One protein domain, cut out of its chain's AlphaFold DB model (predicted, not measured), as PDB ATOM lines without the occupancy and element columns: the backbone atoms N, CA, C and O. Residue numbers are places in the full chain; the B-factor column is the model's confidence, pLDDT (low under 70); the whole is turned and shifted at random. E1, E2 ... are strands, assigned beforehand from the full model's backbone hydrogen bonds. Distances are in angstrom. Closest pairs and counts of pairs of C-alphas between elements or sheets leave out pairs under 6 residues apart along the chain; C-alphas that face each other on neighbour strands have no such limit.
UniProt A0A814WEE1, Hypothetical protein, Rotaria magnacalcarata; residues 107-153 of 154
ATOM      1  N   GLN A 107      -9.987  14.816  28.413       94.62
ATOM      2  CA  GLN A 107      -9.889  14.281  27.059       94.62
ATOM      3  C   GLN A 107     -10.232  15.353  26.026       94.62
ATOM      4  O   GLN A 107     -11.268  16.016  26.112       94.62
ATOM      5  N   VAL A 108      -9.391  15.473  25.004       93.62
ATOM      6  CA  VAL A 108      -9.571  16.403  23.891       93.62
ATOM      7  C   VAL A 108      -9.387  15.682  22.563       93.62
ATOM      8  O   VAL A 108      -8.760  14.624  22.472       93.62
ATOM      9  N   ILE A 109      -9.969  16.256  21.516       93.50
ATOM     10  CA  ILE A 109      -9.853  15.746  20.154       93.50
ATOM     11  C   ILE A 109      -9.086  16.781  19.349       93.50
ATOM     12  O   ILE A 109      -9.485  17.944  19.290       93.50
ATOM     13  N   ILE A 110      -8.015  16.343  18.699       92.19
ATOM     14  CA  ILE A 110      -7.312  17.140  17.699       92.19
ATOM     15  C   ILE A 110      -7.737  16.673  16.312       92.19
ATOM     16  O   ILE A 110      -7.886  15.475  16.062       92.19
ATOM     17  N   THR A 111      -7.960  17.617  15.402       92.62
ATOM     18  CA  THR A 111      -8.389  17.323  14.028       92.62
ATOM     19  C   THR A 111      -7.578  18.130  13.035       92.62
ATOM     20  O   THR A 111      -7.343  19.318  13.259       92.62
ATOM     21  N   GLY A 112      -7.209  17.530  11.909       91.12
ATOM     22  CA  GLY A 112      -6.482  18.238  10.863       91.12
ATOM     23  C   GLY A 112      -6.019  17.345   9.720       91.12
ATOM     24  O   GLY A 112      -6.334  16.157   9.653       91.12
ATOM     25  N   TRP A 113      -5.263  17.955   8.813       90.62
ATOM     26  CA  TRP A 113      -4.706  17.331   7.608       90.62
ATOM     27  C   TRP A 113      -3.184  17.143   7.694       90.62
ATOM     28  O   TRP A 113      -2.531  16.860   6.697       90.62
ATOM     29  N   SER A 114      -2.599  17.320   8.880       83.81
ATOM     30  CA  SER A 114      -1.155  17.172   9.079       83.81
ATOM     31  C   SER A 114      -0.716  15.705   9.048       83.81
ATOM     32  O   SER A 114      -1.540  14.784   9.042       83.81
ATOM     33  N   SER A 115       0.599  15.495   9.028       79.81
ATOM     34  CA  SER A 115       1.196  14.177   9.207       79.81
ATOM     35  C   SER A 115       0.766  13.550  10.533       79.81
ATOM     36  O   SER A 115       0.607  14.235  11.540       79.81
ATOM     37  N   GLN A 116       0.622  12.225  10.537       80.06
ATOM     38  CA  GLN A 116       0.293  11.449  11.737       80.06
ATOM     39  C   GLN A 116       1.514  11.185  12.636       80.06
ATOM     40  O   GLN A 116       1.362  10.625  13.714       80.06
ATOM     41  N   TYR A 117       2.719  11.529  12.173       78.12
ATOM     42  CA  TYR A 117       3.975  11.401  12.914       78.12
ATOM     43  C   TYR A 117       5.019  12.412  12.405       78.12
ATOM     44  O   TYR A 117       4.914  12.931  11.289       78.12
ATOM     45  N   ILE A 118       6.047  12.687  13.206       75.69
ATOM     46  CA  ILE A 118       7.100  13.661  12.877       75.69
ATOM     47  C   ILE A 118       7.815  13.265  11.573       75.69
ATOM     48  O   ILE A 118       8.313  12.150  11.435       75.69
ATOM     49  N   GLY A 119       7.861  14.186  10.604       77.44
ATOM     50  CA  GLY A 119       8.510  13.976   9.301       77.44
ATOM     51  C   GLY A 119       7.724  13.117   8.298       77.44
ATOM     52  O   GLY A 119       8.228  12.844   7.209       77.44
ATOM     53  N   GLY A 120       6.508  12.679   8.639       81.75
ATOM     54  CA  GLY A 120       5.631  11.952   7.719       81.75
ATOM     55  C   GLY A 120       4.906  12.849   6.699       81.75
ATOM     56  O   GLY A 120       4.998  14.078   6.754       81.75
ATOM     57  N   PRO A 121       4.177  12.247   5.740       83.12
ATOM     58  CA  PRO A 121       3.479  12.988   4.695       83.12
ATOM     59  C   PRO A 121       2.206  13.675   5.214       83.12
ATOM     60  O   PRO A 121       1.429  13.093   5.977       83.12
ATOM     61  N   ILE A 122       1.951  14.890   4.713       82.62
ATOM     62  CA  ILE A 122       0.680  15.607   4.899       82.62
ATOM     63  C   ILE A 122      -0.463  14.755   4.338       82.62
ATOM     64  O   ILE A 122      -0.355  14.159   3.263       82.62
ATOM     65  N   GLN A 123      -1.566  14.688   5.076       87.12
ATOM     66  CA  GLN A 123      -2.728  13.888   4.719       87.12
ATOM     67  C   GLN A 123      -3.694  14.719   3.879       87.12
ATOM     68  O   GLN A 123      -4.100  15.809   4.262       87.12
ATOM     69  N   SER A 124      -4.140  14.188   2.741       87.50
ATOM     70  CA  SER A 124      -5.160  14.875   1.941       87.50
ATOM     71  C   SER A 124      -6.543  14.815   2.584       87.50
ATOM     72  O   SER A 124      -7.355  15.706   2.370       87.50
ATOM     73  N   THR A 125      -6.813  13.780   3.381       91.19
ATOM     74  CA  THR A 125      -8.111  13.520   4.016       91.19
ATOM     75  C   THR A 125      -8.062  13.842   5.504       91.19
ATOM     76  O   THR A 125      -7.110  13.444   6.175       91.19
ATOM     77  N   LEU A 126      -9.097  14.512   6.014       91.06
ATOM     78  CA  LEU A 126      -9.188  14.959   7.404       91.06
ATOM     79  C   LEU A 126      -9.074  13.770   8.361       91.06
ATOM     80  O   LEU A 126      -9.761  12.757   8.197       91.06
ATOM     81  N   LYS A 127      -8.221  13.911   9.375       92.69
ATOM     82  CA  LYS A 127      -8.034  12.940  10.455       92.69
ATOM     83  C   LYS A 127      -8.410  13.550  11.798       92.69
ATOM     84  O   LYS A 127      -8.465  14.771  11.948       92.69
ATOM     85  N   GLN A 128      -8.634  12.671  12.766       92.44
ATOM     86  CA  GLN A 128      -8.800  13.022  14.168       92.44
ATOM     87  C   GLN A 128      -7.973  12.084  15.048       92.44
ATOM     88  O   GLN A 128      -7.797  10.914  14.696       92.44
ATOM     89  N   ALA A 129      -7.521  12.583  16.192       90.88
ATOM     90  CA  ALA A 129      -6.904  11.793  17.247       90.88
ATOM     91  C   ALA A 129      -7.476  12.202  18.607       90.88
ATOM     92  O   ALA A 129      -7.788  13.371  18.838       90.88
ATOM     93  N   TYR A 130      -7.634  11.214  19.484       92.50
ATOM     94  CA  TYR A 130      -8.029  11.421  20.872       92.50
ATOM     95  C   TYR A 130      -6.771  11.521  21.718       92.50
ATOM     96  O   TYR A 130      -5.898  10.663  21.625       92.50
ATOM     97  N   THR A 131      -6.705  12.544  22.552       92.88
ATOM     98  CA  THR A 131      -5.586  12.784  23.458       92.88
ATOM     99  C   THR A 131      -6.110  13.458  24.729       92.88
ATOM    100  O   THR A 131      -7.322  13.503  24.965       92.88
ATOM    101  N   LYS A 132      -5.218  13.931  25.590       93.44
ATOM    102  CA  LYS A 132      -5.544  14.570  26.857       93.44
ATOM    103  C   LYS A 132      -4.683  15.796  27.111       93.44
ATOM    104  O   LYS A 132      -3.555  15.897  26.629       93.44
ATOM    105  N   VAL A 133      -5.220  16.694  27.920       91.56
ATOM    106  CA  VAL A 133      -4.473  17.824  28.471       91.56
ATOM    107  C   VAL A 133      -3.432  17.310  29.462       91.56
ATOM    108  O   VAL A 133      -3.719  16.428  30.275       91.56
ATOM    109  N   VAL A 134      -2.228  17.872  29.417       89.25
ATOM    110  CA  VAL A 134      -1.141  17.570  30.355       89.25
ATOM    111  C   VAL A 134      -0.797  18.807  31.180       89.25
ATOM    112  O   VAL A 134      -0.967  19.938  30.732       89.25
ATOM    113  N   GLY A 135      -0.366  18.592  32.424       81.62
ATOM    114  CA  GLY A 135      -0.086  19.689  33.357       81.62
ATOM    115  C   GLY A 135       1.193  20.465  33.047       81.62
ATOM    116  O   GLY A 135       1.313  21.614  33.456       81.62
ATOM    117  N   GLU A 136       2.134  19.855  32.325       77.19
ATOM    118  CA  GLU A 136       3.447  20.425  32.025       77.19
ATOM    119  C   GLU A 136       3.900  19.995  30.623       77.19
ATOM    120  O   GLU A 136       3.588  18.892  30.173       77.19
ATOM    121  N   CYS A 137       4.636  20.873  29.940       76.06
ATOM    122  CA  CYS A 137       5.355  20.549  28.710       76.06
ATOM    123  C   CYS A 137       6.764  20.057  29.048       76.06
ATOM    124  O   CYS A 137       7.354  20.513  30.031       76.06
ATOM    125  N   ASP A 138       7.322  19.181  28.213       65.81
ATOM    126  CA  ASP A 138       8.702  18.726  28.352       65.81
ATOM    127  C   ASP A 138       9.685  19.905  28.486       65.81
ATOM    128  O   ASP A 138       9.555  20.945  27.833       65.81
ATOM    129  N   GLN A 139      10.713  19.720  29.321       56.69
ATOM    130  CA  GLN A 139      11.658  20.768  29.750       56.69
ATOM    131  C   GLN A 139      12.396  21.494  28.608       56.69
ATOM    132  O   GLN A 139      13.000  22.541  28.834       56.69
ATOM    133  N   TRP A 140      12.343  20.965  27.385       57.75
ATOM    134  CA  TRP A 140      12.972  21.531  26.191       57.75
ATOM    135  C   TRP A 140      12.304  22.827  25.695       57.75
ATOM    136  O   TRP A 140      12.939  23.577  24.960       57.75
ATOM    137  N   TRP A 141      11.065  23.111  26.114       58.81
ATOM    138  CA  TRP A 141      10.280  24.288  25.702       58.81
ATOM    139  C   TRP A 141      10.116  25.350  26.807       58.81
ATOM    140  O   TRP A 141       9.172  26.140  26.789       58.81
ATOM    141  N   GLN A 142      11.019  25.387  27.792       59.28
ATOM    142  CA  GLN A 142      10.923  26.338  28.903       59.28
ATOM    143  C   GLN A 142      11.626  27.687  28.626       59.28
ATOM    144  O   GLN A 142      12.740  27.683  28.095       59.28
ATOM    145  N   PRO A 143      11.044  28.834  29.056       53.16
ATOM    146  CA  PRO A 143       9.790  28.980  29.797       53.16
ATOM    147  C   PRO A 143       8.729  29.707  28.959       53.16
ATOM    148  O   PRO A 143       8.693  30.937  28.917       53.16
ATOM    149  N   LEU A 144       7.844  28.960  28.299       62.84
ATOM    150  CA  LEU A 144       6.597  29.544  27.809       62.84
ATOM    151  C   LEU A 144       5.654  29.821  29.001       62.84
ATOM    152  O   LEU A 144       5.678  29.116  30.007       62.84
ATOM    153  N   ASP A 145       4.856  30.888  28.921       67.06
ATOM    154  CA  ASP A 145       3.938  31.304  29.990       67.06
ATOM    155  C   ASP A 145       2.750  30.330  30.122       67.06
ATOM    156  O   ASP A 145       1.776  30.400  29.365       67.06
ATOM    157  N   ASN A 146       2.807  29.458  31.135       66.44
ATOM    158  CA  ASN A 146       1.772  28.463  31.450       66.44
ATOM    159  C   ASN A 146       0.386  29.068  31.767       66.44
ATOM    160  O   ASN A 146      -0.593  28.329  31.830       66.44
ATOM    161  N   SER A 147       0.258  30.384  31.989       73.25
ATOM    162  CA  SER A 147      -1.052  31.024  32.201       73.25
ATOM    163  C   SER A 147      -1.823  31.282  30.901       73.25
ATOM    164  O   SER A 147      -3.023  31.560  30.939       73.25
ATOM    165  N   LYS A 148      -1.150  31.179  29.748       79.75
ATOM    166  CA  LYS A 148      -1.696  31.518  28.422       79.75
ATOM    167  C   LYS A 148      -1.666  30.365  27.428       79.75
ATOM    168  O   LYS A 148      -2.059  30.547  26.277       79.75
ATOM    169  N   GLN A 149      -1.194  29.198  27.852       84.94
ATOM    170  CA  GLN A 149      -1.034  28.020  27.013       84.94
ATOM    171  C   GLN A 149      -1.568  26.779  27.725       84.94
ATOM    172  O   GLN A 149      -1.589  26.702  28.950       84.94
ATOM    173  N   ILE A 150      -2.013  25.811  26.928       86.69
ATOM    174  CA  ILE A 150      -2.448  24.494  27.389       86.69
ATOM    175  C   ILE A 150      -1.589  23.474  26.657       86.69
ATOM    176  O   ILE A 150      -1.392  23.584  25.446       86.69
ATOM    177  N   TYR A 151      -1.115  22.472  27.384       88.31
ATOM    178  CA  TYR A 151      -0.319  21.395  26.820       88.31
ATOM    179  C   TYR A 151      -1.195  20.178  26.562       88.31
ATOM    180  O   TYR A 151      -2.073  19.843  27.358       88.31
ATOM    181  N   VAL A 152      -0.957  19.514  25.439       87.62
ATOM    182  CA  VAL A 152      -1.713  18.345  24.993       87.62
ATOM    183  C   VAL A 152      -0.709  17.255  24.642       87.62
ATOM    184  O   VAL A 152       0.325  17.559  24.055       87.62
ATOM    185  N   ALA A 153      -0.983  16.015  25.046       81.44
ATOM    186  CA  ALA A 153      -0.099  14.891  24.751       81.44
ATOM    187  C   ALA A 153      -0.109  14.527  23.253       81.44
ATOM    188  O   ALA A 153      -1.151  14.640  22.597       81.44
TER     189      ALA A 153
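AT A GLANCE: This is residues 107 to 153 of the 154 residues of the protein "Hypothetical protein" of Rotaria magnacalcarata (UniProt A0A814WEE1). There is little regular structure here: a two-stranded antiparallel hairpin, E1 and E2, forms a ribbon from whose opposite ends two long loops, residues 113 to 126 and 135 to 153, extend to the same side like the legs of an arch. The second loop folds back, residues 151 to 152 pairing beside the end of E2, while residues 139 to 145 stick out. The printed part has 47 residues, no named helix and two strands, E1 then E2, holding 14 residues; the class is all strand. It is loose, with a radius of gyration of the C-alphas of 13.0 A and spans of 34 by 24 by 14 A.

HOW THE PARTS SIT: E1, residues 107 to 112, and E2, residues 127 to 134, are antiparallel neighbours at 141 degrees, a hairpin. C-alphas 111 and 128 face each other at 4.3 A. N 108 and O 131 are within hydrogen-bond range at 2.9 A, as are N 129 and O 110 at 2.9 A. Residues 133 to 134 of E2 pair antiparallel with residues 151 to 152.

IN THESE COORDINATES: E2 measures 21.6 A and ends at C-alpha 134 (-1.141, 17.570, 30.355). E1 measures 17.0 A and begins at C-alpha 107 (-9.889, 14.281, 27.059).

THE WHOLE: The C-alphas farthest apart, of Thr 125 and Pro 143, are 35.0 A apart. The printed part has no cut, and the link from E1 to E2 is long, with 14 residues. Confidence is low, under 70, at residues 138 to 146.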